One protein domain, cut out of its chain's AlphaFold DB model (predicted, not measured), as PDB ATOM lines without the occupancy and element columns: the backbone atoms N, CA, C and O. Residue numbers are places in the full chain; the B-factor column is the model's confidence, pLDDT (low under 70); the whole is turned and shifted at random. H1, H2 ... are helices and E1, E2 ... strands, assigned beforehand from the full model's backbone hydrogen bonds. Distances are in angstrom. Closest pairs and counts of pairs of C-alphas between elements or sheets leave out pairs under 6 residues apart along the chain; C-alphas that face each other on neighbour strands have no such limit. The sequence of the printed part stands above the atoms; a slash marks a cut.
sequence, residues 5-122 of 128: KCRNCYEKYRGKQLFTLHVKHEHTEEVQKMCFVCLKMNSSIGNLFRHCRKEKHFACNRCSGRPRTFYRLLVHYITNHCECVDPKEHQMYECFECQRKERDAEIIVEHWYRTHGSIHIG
ATOM      1  N   LYS A   5      15.335  21.601   2.901       85.56
ATOM      2  CA  LYS A   5      15.363  20.184   3.280       85.56
ATOM      3  C   LYS A   5      15.335  19.317   2.026       85.56
ATOM      4  O   LYS A   5      14.435  19.467   1.199       85.56
ATOM      5  N   CYS A   6      16.294  18.406   1.896       80.75
ATOM      6  CA  CYS A   6      16.267  17.386   0.854       80.75
ATOM      7  C   CYS A   6      15.063  16.474   1.045       80.75
ATOM      8  O   CYS A   6      14.871  15.916   2.117       80.75
ATOM      9  N   ARG A   7      14.223  16.329   0.015       74.75
ATOM     10  CA  ARG A   7      13.121  15.359   0.066       74.75
ATOM     11  C   ARG A   7      13.619  13.923  -0.067       74.75
ATOM     12  O   ARG A   7      12.902  13.022   0.338       74.75
ATOM     13  N   ASN A   8      14.833  13.748  -0.592       70.56
ATOM     14  CA  ASN A   8      15.402  12.437  -0.842       70.56
ATOM     15  C   ASN A   8      16.091  11.861   0.406       70.56
ATOM     16  O   ASN A   8      15.837  10.720   0.753       70.56
ATOM     17  N   CYS A   9      16.914  12.653   1.102       72.94
ATOM     18  CA  CYS A   9      17.671  12.202   2.283       72.94
ATOM     19  C   CYS A   9      17.444  13.040   3.545       72.94
ATOM     20  O   CYS A   9      18.217  12.965   4.490       72.94
ATOM     21  N   TYR A  10      16.454  13.935   3.539       77.25
ATOM     22  CA  TYR A  10      16.052  14.751   4.692       77.25
ATOM     23  C   TYR A  10      17.124  15.659   5.332       77.25
ATOM     24  O   TYR A  10      16.794  16.407   6.261       77.25
ATOM     25  N   GLU A  11      18.339  15.708   4.775       79.00
ATOM     26  CA  GLU A  11      19.404  16.637   5.153       79.00
ATOM     27  C   GLU A  11      18.977  18.100   4.981       79.00
ATOM     28  O   GLU A  11      18.242  18.468   4.053       79.00
ATOM     29  N   LYS A  12      19.455  18.951   5.897       85.94
ATOM     30  CA  LYS A  12      19.115  20.376   5.968       85.94
ATOM     31  C   LYS A  12      20.295  21.240   5.545       85.94
ATOM     32  O   LYS A  12      21.404  21.085   6.042       85.94
ATOM     33  N   TYR A  13      20.012  22.238   4.718       88.00
ATOM     34  CA  TYR A  13      21.000  23.148   4.153       88.00
ATOM     35  C   TYR A  13      20.662  24.598   4.499       88.00
ATOM     36  O   TYR A  13      19.517  25.031   4.351       88.00
ATOM     37  N   ARG A  14      21.670  25.368   4.931       91.19
ATOM     38  CA  ARG A  14      21.537  26.796   5.296       91.19
ATOM     39  C   ARG A  14      21.417  27.746   4.094       91.19
ATOM     40  O   ARG A  14      21.351  28.954   4.283       91.19
ATOM     41  N   GLY A  15      21.375  27.230   2.865       91.50
ATOM     42  CA  GLY A  15      21.261  28.049   1.660       91.50
ATOM     43  C   GLY A  15      20.843  27.255   0.426       91.50
ATOM     44  O   GLY A  15      21.135  26.063   0.310       91.50
ATOM     45  N   LYS A  16      20.179  27.945  -0.512       91.44
ATOM     46  CA  LYS A  16      19.647  27.360  -1.753       91.44
ATOM     47  C   LYS A  16      20.746  26.747  -2.620       91.44
ATOM     48  O   LYS A  16      20.546  25.682  -3.183       91.44
ATOM     49  N   GLN A  17      21.906  27.398  -2.712       92.06
ATOM     50  CA  GLN A  17      23.019  26.932  -3.543       92.06
ATOM     51  C   GLN A  17      23.572  25.584  -3.062       92.06
ATOM     52  O   GLN A  17      23.704  24.666  -3.866       92.06
ATOM     53  N   LEU A  18      23.824  25.444  -1.753       90.12
ATOM     54  CA  LEU A  18      24.290  24.187  -1.155       90.12
ATOM     55  C   LEU A  18      23.261  23.066  -1.345       90.12
ATOM     56  O   LEU A  18      23.618  21.953  -1.713       90.12
ATOM     57  N   PHE A  19      21.980  23.389  -1.157       89.19
ATOM     58  CA  PHE A  19      20.883  22.462  -1.407       89.19
ATOM     59  C   PHE A  19      20.829  21.988  -2.868       89.19
ATOM     60  O   PHE A  19      20.758  20.789  -3.124       89.19
ATOM     61  N   THR A  20      20.894  22.909  -3.833       86.19
ATOM     62  CA  THR A  20      20.877  22.568  -5.262       86.19
ATOM     63  C   THR A  20      22.087  21.722  -5.652       86.19
ATOM     64  O   THR A  20      21.935  20.760  -6.401       86.19
ATOM     65  N   LEU A  21      23.276  22.051  -5.133       88.00
ATOM     66  CA  LEU A  21      24.496  21.283  -5.383       88.00
ATOM     67  C   LEU A  21      24.351  19.851  -4.849       88.00
ATOM     68  O   LEU A  21      24.574  18.898  -5.588       88.00
ATOM     69  N   HIS A  22      23.881  19.695  -3.611       85.50
ATOM     70  CA  HIS A  22      23.593  18.387  -3.033       85.50
ATOM     71  C   HIS A  22      22.649  17.560  -3.915       85.50
ATOM     72  O   HIS A  22      22.965  16.424  -4.260       85.50
ATOM     73  N   VAL A  23      21.505  18.130  -4.316       79.62
ATOM     74  CA  VAL A  23      20.520  17.397  -5.128       79.62
ATOM     75  C   VAL A  23      21.120  16.968  -6.466       79.62
ATOM     76  O   VAL A  23      20.915  15.834  -6.894       79.62
ATOM     77  N   LYS A  24      21.891  17.857  -7.100       81.38
ATOM     78  CA  LYS A  24      22.498  17.617  -8.410       81.38
ATOM     79  C   LYS A  24      23.571  16.529  -8.386       81.38
ATOM     80  O   LYS A  24      23.710  15.823  -9.378       81.38
ATOM     81  N   HIS A  25      24.343  16.420  -7.309       79.19
ATOM     82  CA  HIS A  25      25.500  15.526  -7.267       79.19
ATOM     83  C   HIS A  25      25.213  14.208  -6.550       79.19
ATOM     84  O   HIS A  25      25.656  13.166  -7.016       79.19
ATOM     85  N   GLU A  26      24.426  14.218  -5.478       77.19
ATOM     86  CA  GLU A  26      24.352  13.072  -4.564       77.19
ATOM     87  C   GLU A  26      23.232  12.071  -4.877       77.19
ATOM     88  O   GLU A  26      23.239  10.963  -4.342       77.19
ATOM     89  N   HIS A  27      22.277  12.440  -5.737       75.88
ATOM     90  CA  HIS A  27      21.099  11.618  -6.068       75.88
ATOM     91  C   HIS A  27      21.034  11.224  -7.547       75.88
ATOM     92  O   HIS A  27      19.955  10.971  -8.079       75.88
ATOM     93  N   THR A  28      22.177  11.195  -8.233       78.56
ATOM     94  CA  THR A  28      22.251  10.755  -9.635       78.56
ATOM     95  C   THR A  28      22.294   9.231  -9.735       78.56
ATOM     96  O   THR A  28      22.817   8.555  -8.848       78.56
ATOM     97  N   GLU A  29      21.796   8.671 -10.842       77.25
ATOM     98  CA  GLU A  29      21.868   7.221 -11.081       77.25
ATOM     99  C   GLU A  29      23.304   6.687 -11.085       77.25
ATOM    100  O   GLU A  29      23.556   5.573 -10.631       77.25
ATOM    101  N   GLU A  30      24.251   7.474 -11.596       78.75
ATOM    102  CA  GLU A  30      25.669   7.115 -11.624       78.75
ATOM    103  C   GLU A  30      26.215   6.955 -10.200       78.75
ATOM    104  O   GLU A  30      26.805   5.926  -9.864       78.75
ATOM    105  N   VAL A  31      25.921   7.908  -9.312       78.81
ATOM    106  CA  VAL A  31      26.329   7.837  -7.902       78.81
ATOM    107  C   VAL A  31      25.689   6.644  -7.184       78.81
ATOM    108  O   VAL A  31      26.344   5.997  -6.369       78.81
ATOM    109  N   GLN A  32      24.459   6.265  -7.537       79.75
ATOM    110  CA  GLN A  32      23.818   5.065  -6.983       79.75
ATOM    111  C   GLN A  32      24.472   3.744  -7.425       79.75
ATOM    112  O   GLN A  32      24.286   2.725  -6.759       79.75
ATOM    113  N   LYS A  33      25.233   3.735  -8.527       84.50
ATOM    114  CA  LYS A  33      25.945   2.554  -9.054       84.50
ATOM    115  C   LYS A  33      27.408   2.472  -8.584       84.50
ATOM    116  O   LYS A  33      28.082   1.463  -8.836       84.50
ATOM    117  N   MET A  34      27.901   3.503  -7.901       84.81
ATOM    118  CA  MET A  34      29.255   3.564  -7.359       84.81
ATOM    119  C   MET A  34      29.369   2.778  -6.047       84.81
ATOM    120  O   MET A  34      28.538   2.898  -5.150       84.81
ATOM    121  N   CYS A  35      30.431   1.989  -5.897       85.00
ATOM    122  CA  CYS A  35      30.810   1.441  -4.600       85.00
ATOM    123  C   CYS A  35      31.576   2.491  -3.797       85.00
ATOM    124  O   CYS A  35      32.675   2.856  -4.182       85.00
ATOM    125  N   PHE A  36      31.065   2.928  -2.650       79.50
ATOM    126  CA  PHE A  36      31.720   3.976  -1.851       79.50
ATOM    127  C   PHE A  36      32.941   3.500  -1.054       79.50
ATOM    128  O   PHE A  36      33.664   4.322  -0.501       79.50
ATOM    129  N   VAL A  37      33.192   2.189  -1.005       82.31
ATOM    130  CA  VAL A  37      34.379   1.631  -0.335       82.31
ATOM    131  C   VAL A  37      35.603   1.687  -1.247       82.31
ATOM    132  O   VAL A  37      36.685   2.047  -0.801       82.31
ATOM    133  N   CYS A  38      35.443   1.349  -2.529       87.94
ATOM    134  CA  CYS A  38      36.551   1.277  -3.491       87.94
ATOM    135  C   CYS A  38      36.387   2.202  -4.708       87.94
ATOM    136  O   CYS A  38      37.188   2.144  -5.635       87.94
ATOM    137  N   LEU A  39      35.332   3.018  -4.729       86.94
ATOM    138  CA  LEU A  39      34.971   3.972  -5.787       86.94
ATOM    139  C   LEU A  39      34.725   3.345  -7.171       86.94
ATOM    140  O   LEU A  39      34.636   4.042  -8.179       86.94
ATOM    141  N   LYS A  40      34.556   2.019  -7.235       87.88
ATOM    142  CA  LYS A  40      34.263   1.308  -8.481       87.88
ATOM    143  C   LYS A  40      32.835   1.578  -8.957       87.88
ATOM    144  O   LYS A  40      31.874   1.302  -8.237       87.88
ATOM    145  N   MET A  41      32.702   1.993 -10.213       90.38
ATOM    146  CA  MET A  41      31.421   2.075 -10.917       90.38
ATOM    147  C   MET A  41      30.939   0.691 -11.360       90.38
ATOM    148  O   MET A  41      31.720  -0.135 -11.840       90.38
ATOM    149  N   ASN A  42      29.640   0.430 -11.215       89.69
ATOM    150  CA  ASN A  42      29.001  -0.802 -11.668       89.69
ATOM    151  C   ASN A  42      27.965  -0.496 -12.751       89.69
ATOM    152  O   ASN A  42      27.372   0.573 -12.778       89.69
ATOM    153  N   SER A  43      27.690  -1.456 -13.631       90.88
ATOM    154  CA  SER A  43      26.704  -1.252 -14.702       90.88
ATOM    155  C   SER A  43      25.250  -1.238 -14.216       90.88
ATOM    156  O   SER A  43      24.359  -0.838 -14.956       90.88
ATOM    157  N   SER A  44      24.984  -1.671 -12.980       88.75
ATOM    158  CA  SER A  44      23.659  -1.603 -12.361       88.75
ATOM    159  C   SER A  44      23.750  -1.662 -10.836       88.75
ATOM    160  O   SER A  44      24.752  -2.116 -10.276       88.75
ATOM    161  N   ILE A  45      22.664  -1.279 -10.163       84.69
ATOM    162  CA  ILE A  45      22.510  -1.412  -8.707       84.69
ATOM    163  C   ILE A  45      22.640  -2.882  -8.267       84.69
ATOM    164  O   ILE A  45      23.321  -3.195  -7.291       84.69
ATOM    165  N   GLY A  46      22.054  -3.819  -9.020       86.94
ATOM    166  CA  GLY A  46      22.198  -5.253  -8.742       86.94
ATOM    167  C   GLY A  46      23.656  -5.726  -8.818       86.94
ATOM    168  O   GLY A  46      24.110  -6.511  -7.982       86.94
ATOM    169  N   ASN A  47      24.421  -5.196  -9.778       90.81
ATOM    170  CA  ASN A  47      25.844  -5.497  -9.916       90.81
ATOM    171  C   ASN A  47      26.674  -4.890  -8.779       90.81
ATOM    172  O   ASN A  47      27.579  -5.563  -8.289       90.81
ATOM    173  N   LEU A  48      26.323  -3.692  -8.307       88.69
ATOM    174  CA  LEU A  48      26.915  -3.085  -7.116       88.69
ATOM    175  C   LEU A  48      26.694  -3.953  -5.868       88.69
ATOM    176  O   LEU A  48      27.650  -4.266  -5.160       88.69
ATOM    177  N   PHE A  49      25.475  -4.445  -5.631       87.38
ATOM    178  CA  PHE A  49      25.214  -5.358  -4.512       87.38
ATOM    179  C   PHE A  49      26.003  -6.665  -4.606       87.38
ATOM    180  O   PHE A  49      26.523  -7.151  -3.597       87.38
ATOM    181  N   ARG A  50      26.103  -7.245  -5.809       90.50
ATOM    182  CA  ARG A  50      26.910  -8.450  -6.041       90.50
ATOM    183  C   ARG A  50      28.390  -8.181  -5.782       90.50
ATOM    184  O   ARG A  50      29.041  -8.996  -5.132       90.50
ATOM    185  N   HIS A  51      28.900  -7.049  -6.258       91.38
ATOM    186  CA  HIS A  51      30.263  -6.600  -6.005       91.38
ATOM    187  C   HIS A  51      30.527  -6.468  -4.500       91.38
ATOM    188  O   HIS A  51      31.414  -7.142  -3.985       91.38
ATOM    189  N   CYS A  52      29.699  -5.721  -3.769       88.75
ATOM    190  CA  CYS A  52      29.875  -5.529  -2.330       88.75
ATOM    191  C   CYS A  52      29.746  -6.831  -1.528       88.75
ATOM    192  O   CYS A  52      30.423  -6.998  -0.516       88.75
ATOM    193  N   ARG A  53      28.934  -7.793  -1.992       89.12
ATOM    194  CA  ARG A  53      28.887  -9.140  -1.406       89.12
ATOM    195  C   ARG A  53      30.198  -9.899  -1.614       89.12
ATOM    196  O   ARG A  53      30.684 -10.517  -0.671       89.12
ATOM    197  N   LYS A  54      30.748  -9.876  -2.833       92.50
ATOM    198  CA  LYS A  54      31.986 -10.587  -3.191       92.50
ATOM    199  C   LYS A  54      33.195 -10.015  -2.449       92.50
ATOM    200  O   LYS A  54      33.950 -10.776  -1.854       92.50
ATOM    201  N   GLU A  55      33.312  -8.693  -2.425       91.38
ATOM    202  CA  GLU A  55      34.409  -7.975  -1.765       91.38
ATOM    203  C   GLU A  55      34.189  -7.796  -0.250       91.38
ATOM    204  O   GLU A  55      35.012  -7.205   0.441       91.38
ATOM    205  N   LYS A  56      33.082  -8.325   0.297       88.25
ATOM    206  CA  LYS A  56      32.735  -8.265   1.730       88.25
ATOM    207  C   LYS A  56      32.685  -6.833   2.285       88.25
ATOM    208  O   LYS A  56      33.044  -6.592   3.433       88.25
ATOM    209  N   HIS A  57      32.186  -5.896   1.484       88.19
ATOM    210  CA  HIS A  57      32.071  -4.478   1.838       88.19
ATOM    211  C   HIS A  57      30.899  -4.160   2.779       88.19
ATOM    212  O   HIS A  57      30.783  -3.037   3.252       88.19
ATOM    213  N   PHE A  58      30.013  -5.118   3.059       86.44
ATOM    214  CA  PHE A  58      28.954  -4.930   4.049       86.44
ATOM    215  C   PHE A  58      29.529  -4.992   5.468       86.44
ATOM    216  O   PHE A  58      29.738  -6.073   6.025       86.44
ATOM    217  N   ALA A  59      29.759  -3.822   6.054       86.00
ATOM    218  CA  ALA A  59      30.228  -3.674   7.421       86.00
ATOM    219  C   ALA A  59      29.382  -2.637   8.163       86.00
ATOM    220  O   ALA A  59      28.993  -1.611   7.602       86.00
ATOM    221  N   CYS A  60      29.099  -2.912   9.433       87.06
ATOM    222  CA  CYS A  60      28.599  -1.894  10.337       87.06
ATOM    223  C   CYS A  60      29.729  -0.899  10.631       87.06
ATOM    224  O   CYS A  60      30.883  -1.279  10.797       87.06
ATOM    225  N   ASN A  61      29.400   0.382  10.693       84.06
ATOM    226  CA  ASN A  61      30.323   1.455  11.062       84.06
ATOM    227  C   ASN A  61      30.293   1.779  12.570       84.06
ATOM    228  O   ASN A  61      31.149   2.522  13.041       84.06
ATOM    229  N   ARG A  62      29.300   1.271  13.312       87.38
ATOM    230  CA  ARG A  62      29.146   1.458  14.766       87.38
ATOM    231  C   ARG A  62      29.767   0.321  15.569       87.38
ATOM    232  O   ARG A  62      30.118   0.510  16.728       87.38
ATOM    233  N   CYS A  63      29.916  -0.857  14.968       90.69
ATOM    234  CA  CYS A  63      30.514  -2.024  15.606       90.69
ATOM    235  C   CYS A  63      31.219  -2.930  14.585       90.69
ATOM    236  O   CYS A  63      31.164  -2.700  13.381       90.69
ATOM    237  N   SER A  64      31.843  -4.013  15.056       90.25
ATOM    238  CA  SER A  64      32.587  -4.956  14.203       90.25
ATOM    239  C   SER A  64      31.705  -5.928  13.394       90.25
ATOM    240  O   SER A  64      32.210  -6.897  12.825       90.25
ATOM    241  N   GLY A  65      30.388  -5.705  13.334       89.31
ATOM    242  CA  GLY A  65      29.451  -6.556  12.602       89.31
ATOM    243  C   GLY A  65      29.708  -6.548  11.090       89.31
ATOM    244  O   GLY A  65      29.806  -5.486  10.476       89.31
ATOM    245  N   ARG A  66      29.768  -7.733  10.459       89.62
ATOM    246  CA  ARG A  66      29.971  -7.897   8.999       89.62
ATOM    247  C   ARG A  66      28.900  -8.778   8.340       89.62
ATOM    248  O   ARG A  66      29.167  -9.935   7.997       89.62
ATOM    249  N   PRO A  67      27.659  -8.287   8.202       90.19
ATOM    250  CA  PRO A  67      26.563  -9.060   7.626       90.19
ATOM    251  C   PRO A  67      26.810  -9.378   6.148       90.19
ATOM    252  O   PRO A  67      27.417  -8.609   5.418       90.19
ATOM    253  N   ARG A  68      26.315 -10.521   5.663       88.62
ATOM    254  CA  ARG A  68      26.595 -10.976   4.282       88.62
ATOM    255  C   ARG A  68      25.790 -10.255   3.198       88.62
ATOM    256  O   ARG A  68      26.098 -10.391   2.015       88.62
ATOM    257  N   THR A  69      24.722  -9.562   3.574       87.88
ATOM    258  CA  THR A  69      23.828  -8.870   2.642       87.88
ATOM    259  C   THR A  69      23.440  -7.515   3.200       87.88
ATOM    260  O   THR A  69      23.424  -7.318   4.414       87.88
ATOM    261  N   PHE A  70      23.058  -6.612   2.300       86.88
ATOM    262  CA  PHE A  70      22.542  -5.300   2.662       86.88
ATOM    263  C   PHE A  70      21.343  -5.370   3.613       86.88
ATOM    264  O   PHE A  70      21.356  -4.729   4.653       86.88
ATOM    265  N   TYR A  71      20.348  -6.209   3.308       88.69
ATOM    266  CA  TYR A  71      19.174  -6.370   4.170       88.69
ATOM    267  C   TYR A  71      19.557  -6.803   5.595       88.69
ATOM    268  O   TYR A  71      19.070  -6.238   6.566       88.69
ATOM    269  N   ARG A  72      20.502  -7.745   5.742       91.69
ATOM    270  CA  ARG A  72      20.976  -8.163   7.071       91.69
ATOM    271  C   ARG A  72      21.775  -7.069   7.777       91.69
ATOM    272  O   ARG A  72      21.753  -7.023   9.000       91.69
ATOM    273  N   LEU A  73      22.468  -6.207   7.031       89.56
ATOM    274  CA  LEU A  73      23.126  -5.023   7.583       89.56
ATOM    275  C   LEU A  73      22.118  -3.988   8.082       89.56
ATOM    276  O   LEU A  73      22.293  -3.484   9.184       89.56
ATOM    277  N   LEU A  74      21.047  -3.738   7.329       89.12
ATOM    278  CA  LEU A  74      19.963  -2.848   7.741       89.12
ATOM    279  C   LEU A  74      19.271  -3.351   9.015       89.12
ATOM    280  O   LEU A  74      19.160  -2.602   9.981       89.12
ATOM    281  N   VAL A  75      18.863  -4.625   9.038       92.38
ATOM    282  CA  VAL A  75      18.243  -5.251  10.219       92.38
ATOM    283  C   VAL A  75      19.177  -5.169  11.422       92.38
ATOM    284  O   VAL A  75      18.753  -4.740  12.491       92.38
ATOM    285  N   HIS A  76      20.454  -5.529  11.249       93.25
ATOM    286  CA  HIS A  76      21.458  -5.407  12.306       93.25
ATOM    287  C   HIS A  76      21.542  -3.971  12.830       93.25
ATOM    288  O   HIS A  76      21.507  -3.767  14.037       93.25
ATOM    289  N   TYR A  77      21.621  -2.983  11.939       91.50
ATOM    290  CA  TYR A  77      21.787  -1.600  12.353       91.50
ATOM    291  C   TYR A  77      20.598  -1.090  13.162       91.50
ATOM    292  O   TYR A  77      20.784  -0.567  14.254       91.50
ATOM    293  N   ILE A  78      19.382  -1.325  12.670       91.25
ATOM    294  CA  ILE A  78      18.154  -0.909  13.350       91.25
ATOM    295  C   ILE A  78      18.044  -1.557  14.732       91.25
ATOM    296  O   ILE A  78      17.825  -0.868  15.722       91.25
ATOM    297  N   THR A  79      18.233  -2.875  14.804       93.38
ATOM    298  CA  THR A  79      18.019  -3.637  16.044       93.38
ATOM    299  C   THR A  79      19.118  -3.455  17.086       93.38
ATOM    300  O   THR A  79      18.885  -3.750  18.247       93.38
ATOM    301  N   ASN A  80      20.317  -3.009  16.695       92.50
ATOM    302  CA  ASN A  80      21.458  -2.902  17.612       92.50
ATOM    303  C   ASN A  80      21.880  -1.453  17.891       92.50
ATOM    304  O   ASN A  80      22.543  -1.210  18.892       92.50
ATOM    305  N   HIS A  81      21.539  -0.503  17.013       91.81
ATOM    306  CA  HIS A  81      22.044   0.876  17.082       91.81
ATOM    307  C   HIS A  81      20.951   1.940  16.964       91.81
ATOM    308  O   HIS A  81      21.262   3.129  17.000       91.81
ATOM    309  N   CYS A  82      19.686   1.547  16.795       92.25
ATOM    310  CA  CYS A  82      18.556   2.477  16.675       92.25
ATOM    311  C   CYS A  82      17.431   2.188  17.670       92.25
ATOM    312  O   CYS A  82      16.297   2.623  17.470       92.25
ATOM    313  N   GLU A  83      17.743   1.448  18.730       93.25
ATOM    314  CA  GLU A  83      16.830   1.257  19.844       93.25
ATOM    315  C   GLU A  83      16.675   2.562  20.636       93.25
ATOM    316  O   GLU A  83      17.636   3.299  20.869       93.25
ATOM    317  N   CYS A  84      15.446   2.851  21.042       92.88
ATOM    318  CA  CYS A  84      15.098   3.964  21.912       92.88
ATOM    319  C   CYS A  84      13.980   3.538  22.866       92.88
ATOM    320  O   CYS A  84      13.293   2.552  22.611       92.88
ATOM    321  N   VAL A  85      13.751   4.304  23.929       93.56
ATOM    322  CA  VAL A  85      12.646   4.063  24.869       93.56
ATOM    323  C   VAL A  85      11.596   5.165  24.782       93.56
ATOM    324  O   VAL A  85      11.911   6.326  24.497       93.56
ATOM    325  N   ASP A  86      10.330   4.799  24.982       91.50
ATOM    326  CA  ASP A  86       9.231   5.757  25.128       91.50
ATOM    327  C   ASP A  86       9.124   6.285  26.576       91.50
ATOM    328  O   ASP A  86       9.772   5.753  27.476       91.50
ATOM    329  N   PRO A  87       8.305   7.322  26.854       91.19
ATOM    330  CA  PRO A  87       8.144   7.858  28.213       91.19
ATOM    331  C   PRO A  87       7.567   6.874  29.244       91.19
ATOM    332  O   PRO A  87       7.470   7.211  30.419       91.19
ATOM    333  N   LYS A  88       7.101   5.704  28.800       92.88
ATOM    334  CA  LYS A  88       6.598   4.616  29.640       92.88
ATOM    335  C   LYS A  88       7.611   3.465  29.726       92.88
ATOM    336  O   LYS A  88       7.229   2.380  30.154       92.88
ATOM    337  N   GLU A  89       8.864   3.702  29.333       90.00
ATOM    338  CA  GLU A  89       9.969   2.738  29.353       90.00
ATOM    339  C   GLU A  89       9.742   1.505  28.457       90.00
ATOM    340  O   GLU A  89      10.330   0.446  28.675       90.00
ATOM    341  N   HIS A  90       8.910   1.619  27.415       91.56
ATOM    342  CA  HIS A  90       8.821   0.568  26.403       91.56
ATOM    343  C   HIS A  90       9.929   0.725  25.370       91.56
ATOM    344  O   HIS A  90      10.146   1.814  24.831       91.56
ATOM    345  N   GLN A  91      10.557  -0.397  25.029       92.94
ATOM    346  CA  GLN A  91      11.478  -0.479  23.907       92.94
ATOM    347  C   GLN A  91      10.769  -0.128  22.590       92.94
ATOM    348  O   GLN A  91       9.655  -0.573  22.299       92.94
ATOM    349  N   MET A  92      11.445   0.677  21.783       96.50
ATOM    350  CA  MET A  92      11.046   1.116  20.456       96.50
ATOM    351  C   MET A  92      12.274   1.177  19.547       96.50
ATOM    352  O   MET A  92      13.418   1.101  19.990       96.50
ATOM    353  N   TYR A  93      12.027   1.391  18.263       95.69
ATOM    354  CA  TYR A  93      13.050   1.597  17.255       95.69
ATOM    355  C   TYR A  93      12.787   2.896  16.511       95.69
ATOM    356  O   TYR A  93      11.655   3.177  16.105       95.69
ATOM    357  N   GLU A  94      13.840   3.679  16.305       93.31
ATOM    358  CA  GLU A  94      13.778   4.956  15.605       93.31
ATOM    359  C   GLU A  94      14.447   4.863  14.229       93.31
ATOM    360  O   GLU A  94      15.592   4.444  14.082       93.31
ATOM    361  N   CYS A  95      13.743   5.292  13.185       90.25
ATOM    362  CA  CYS A  95      14.330   5.451  11.865       90.25
ATOM    363  C   CYS A  95      15.351   6.593  11.887       90.25
ATOM    364  O   CYS A  95      14.987   7.761  12.014       90.25
ATOM    365  N   PHE A  96      16.619   6.254  11.672       85.31
ATOM    366  CA  PHE A  96      17.745   7.191  11.688       85.31
ATOM    367  C   PHE A  96      17.730   8.235  10.550       85.31
ATOM    368  O   PHE A  96      18.496   9.191  10.602       85.31
ATOM    369  N   GLU A  97      16.848   8.098   9.553       81.56
ATOM    370  CA  GLU A  97      16.678   9.077   8.463       81.56
ATOM    371  C   GLU A  97      15.580  10.116   8.747       81.56
ATOM    372  O   GLU A  97      15.717  11.301   8.434       81.56
ATOM    373  N   CYS A  98      14.448   9.685   9.317       85.25
ATOM    374  CA  CYS A  98      13.248  10.523   9.426       85.25
ATOM    375  C   CYS A  98      12.656  10.626  10.836       85.25
ATOM    376  O   CYS A  98      11.637  11.296  10.996       85.25
ATOM    377  N   GLN A  99      13.282   9.999  11.837       89.00
ATOM    378  CA  GLN A  99      12.874  10.010  13.251       89.00
ATOM    379  C   GLN A  99      11.502   9.372  13.519       89.00
ATOM    380  O   GLN A  99      10.898   9.568  14.575       89.00
ATOM    381  N   ARG A 100      10.980   8.592  12.564       91.75
ATOM    382  CA  ARG A 100       9.789   7.764  12.782       91.75
ATOM    383  C   ARG A 100      10.097   6.712  13.844       91.75
ATOM    384  O   ARG A 100      11.135   6.068  13.754       91.75
ATOM    385  N   LYS A 101       9.189   6.513  14.797       95.06
ATOM    386  CA  LYS A 101       9.328   5.524  15.871       95.06
ATOM    387  C   LYS A 101       8.292   4.426  15.728       95.06
ATOM    388  O   LYS A 101       7.128   4.724  15.478       95.06
ATOM    389  N   GLU A 102       8.711   3.185  15.922       96.06
ATOM    390  CA  GLU A 102       7.842   2.009  15.905       96.06
ATOM    391  C   GLU A 102       8.223   1.068  17.048       96.06
ATOM    392  O   GLU A 102       9.377   1.024  17.465       96.06
ATOM    393  N   ARG A 103       7.256   0.308  17.569       94.38
ATOM    394  CA  ARG A 103       7.538  -0.725  18.586       94.38
ATOM    395  C   ARG A 103       8.140  -1.992  17.981       94.38
ATOM    396  O   ARG A 103       8.824  -2.733  18.673       94.38
ATOM    397  N   ASP A 104       7.875  -2.233  16.702       94.19
ATOM    398  CA  ASP A 104       8.317  -3.427  15.991       94.19
ATOM    399  C   ASP A 104       9.487  -3.096  15.056       94.19
ATOM    400  O   ASP A 104       9.400  -2.200  14.205       94.19
ATOM    401  N   ALA A 105      10.582  -3.838  15.217       93.81
ATOM    402  CA  ALA A 105      11.765  -3.720  14.381       93.81
ATOM    403  C   ALA A 105      11.468  -4.050  12.910       93.81
ATOM    404  O   ALA A 105      12.043  -3.439  12.013       93.81
ATOM    405  N   GLU A 106      10.575  -4.999  12.633       94.56
ATOM    406  CA  GLU A 106      10.245  -5.399  11.266       94.56
ATOM    407  C   GLU A 106       9.520  -4.270  10.524       94.56
ATOM    408  O   GLU A 106       9.884  -3.940   9.392       94.56
ATOM    409  N   ILE A 107       8.592  -3.585  11.200       95.81
ATOM    410  CA  ILE A 107       7.867  -2.438  10.637       95.81
ATOM    411  C   ILE A 107       8.835  -1.302  10.298       95.81
ATOM    412  O   ILE A 107       8.746  -0.714   9.216       95.81
ATOM    413  N   ILE A 108       9.783  -0.980  11.186       94.56
ATOM    414  CA  ILE A 108      10.727   0.111  10.913       94.56
ATOM    415  C   ILE A 108      11.755  -0.272   9.832       94.56
ATOM    416  O   ILE A 108      12.127   0.578   9.018       94.56
ATOM    417  N   VAL A 109      12.170  -1.546   9.763       93.00
ATOM    418  CA  VAL A 109      13.021  -2.076   8.684       93.00
ATOM    419  C   VAL A 109      12.305  -1.959   7.342       93.00
ATOM    420  O   VAL A 109      12.888  -1.457   6.377       93.00
ATOM    421  N   GLU A 110      11.044  -2.386   7.268       93.50
ATOM    422  CA  GLU A 110      10.244  -2.299   6.048       93.50
ATOM    423  C   GLU A 110      10.001  -0.840   5.643       93.50
ATOM    424  O   GLU A 110      10.191  -0.482   4.475       93.50
ATOM    425  N   HIS A 111       9.654   0.021   6.606       92.19
ATOM    426  CA  HIS A 111       9.522   1.460   6.391       92.19
ATOM    427  C   HIS A 111      10.784   2.027   5.742       92.19
ATOM    428  O   HIS A 111      10.687   2.724   4.726       92.19
ATOM    429  N   TRP A 112      11.958   1.710   6.297       91.25
ATOM    430  CA  TRP A 112      13.222   2.191   5.761       91.25
ATOM    431  C   TRP A 112      13.458   1.664   4.347       91.25
ATOM    432  O   TRP A 112      13.741   2.441   3.435       91.25
ATOM    433  N   TYR A 113      13.270   0.361   4.127       86.50
ATOM    434  CA  TYR A 113      13.505  -0.267   2.830       86.50
ATOM    435  C   TYR A 113      12.628   0.330   1.720       86.50
ATOM    436  O   TYR A 113      13.121   0.599   0.624       86.50
ATOM    437  N   ARG A 114      11.344   0.581   2.003       87.25
ATOM    438  CA  ARG A 114      10.385   1.120   1.025       87.25
ATOM    439  C   ARG A 114      10.496   2.628   0.817       87.25
ATOM    440  O   ARG A 114      10.223   3.097  -0.283       87.25
ATOM    441  N   THR A 115      10.851   3.374   1.861       85.62
ATOM    442  CA  THR A 115      10.819   4.847   1.842       85.62
ATOM    443  C   THR A 115      12.183   5.443   1.506       85.62
ATOM    444  O   THR A 115      12.262   6.380   0.719       85.62
ATOM    445  N   HIS A 116      13.252   4.883   2.077       81.94
ATOM    446  CA  HIS A 116      14.615   5.419   1.982       81.94
ATOM    447  C   HIS A 116      15.519   4.548   1.101       81.94
ATOM    448  O   HIS A 116      16.448   5.055   0.474       81.94
ATOM    449  N   GLY A 117      15.228   3.246   0.992       76.94
ATOM    450  CA  GLY A 117      16.052   2.283   0.256       76.94
ATOM    451  C   GLY A 117      16.366   2.714  -1.176       76.94
ATOM    452  O   GLY A 117      17.532   2.813  -1.541       76.94
ATOM    453  N   SER A 118      15.365   3.068  -1.980       67.19
ATOM    454  CA  SER A 118      15.541   3.453  -3.395       67.19
ATOM    455  C   SER A 118      16.502   4.626  -3.634       67.19
ATOM    456  O   SER A 118      17.076   4.742  -4.713       67.19
ATOM    457  N   ILE A 119      16.703   5.478  -2.634       60.41
ATOM    458  CA  ILE A 119      17.502   6.703  -2.721       60.41
ATOM    459  C   ILE A 119      18.937   6.457  -2.241       60.41
ATOM    460  O   ILE A 119      19.895   7.055  -2.734       60.41
ATOM    461  N   HIS A 120      19.086   5.540  -1.289       61.16
ATOM    462  CA  HIS A 120      20.273   5.410  -0.459       61.16
ATOM    463  C   HIS A 120      21.080   4.125  -0.691       61.16
ATOM    464  O   HIS A 120      22.176   3.987  -0.148       61.16
ATOM    465  N   ILE A 121      20.597   3.210  -1.535       57.81
ATOM    466  CA  ILE A 121      21.244   1.921  -1.830       57.81
ATOM    467  C   ILE A 121      22.730   2.049  -2.220       57.81
ATOM    468  O   ILE A 121      23.532   1.205  -1.824       57.81
ATOM    469  N   GLY A 122      23.116   3.107  -2.944       52.81
ATOM    470  CA  GLY A 122      24.521   3.370  -3.270       52.81
ATOM    471  C   GLY A 122      25.345   3.808  -2.057       52.81
ATOM    472  O   GLY A 122      26.454   3.334  -1.862       52.81
TER     473      GLY A 122
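Overview. This is residues 5 to 122 of the 128 residues of the protein "C2H2-type domain-containing protein" of Hymenolepis diminuta (UniProt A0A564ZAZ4). Three helices, H1, H2 and H3, follow one another in a row along one side of a loose frame; H4 leads away to the hairpin E1 and E2, and H5 folds back, crossing H4 steeply. The four-residue H6 lies between these two parts, near H2. The printed part has 118 residues with six named helices and two named strands, in the order H1 H2 H3 H4 E1 E2 H5 H6; the sheet, E1 - E2, is antiparallel and the class is mostly helix. It is only just compact, close to loose, with a radius of gyration of the C-alphas of 15.8 A and spans of 47 by 40 by 23 A.

Arrangement. H1, residues 16 to 26, is close to but not clearly touching H2, residues 29 to 33; their closest C-alphas, His 25 and Val 31, are 7.8 A apart. H2 only just touches H3, residues 45 to 54, with 3 pairs of C-alphas within 8 A, the closest Lys 33 and Ile 45 at 5.3 A. H4, residues 70 to 81, touches H5, residues 105 to 115, with residues 74 to 79 alone, at a steep tilt of 52 degrees, opposite ways; the closest C-alphas are Val 75 and Val 109, 6.3 A. In the hairpin of E1, residues 83 to 85, and E2, residues 91 to 94, N 84 and O 92 are 2.9 A apart, within hydrogen-bond range. H6, residues 117 to 120, is close to but not clearly touching H2, with C-alphas Gln 32 and His 120 closest at 7.4 A. Every O i to N i+4 pair is within hydrogen-bond range in H1 to H5; H6 is too short for one.

Along the chain. H1 begins at C-alpha 16 (19.647, 27.360, -1.753) and measures 15.3 A from first to last C-alpha, H3 14.3 A, H4 15.7 A and H5 15.2 A. H6 ends at C-alpha 120 (20.273, 5.410, -0.459).

Size, cuts and confidence. The C-alphas farthest apart, Ser 43 and Lys 88, are 49.0 A apart. The printed part has no cut; the links H2 to H3 and H3 to H4 are long. Residues 118 to 122 have pLDDT under 70.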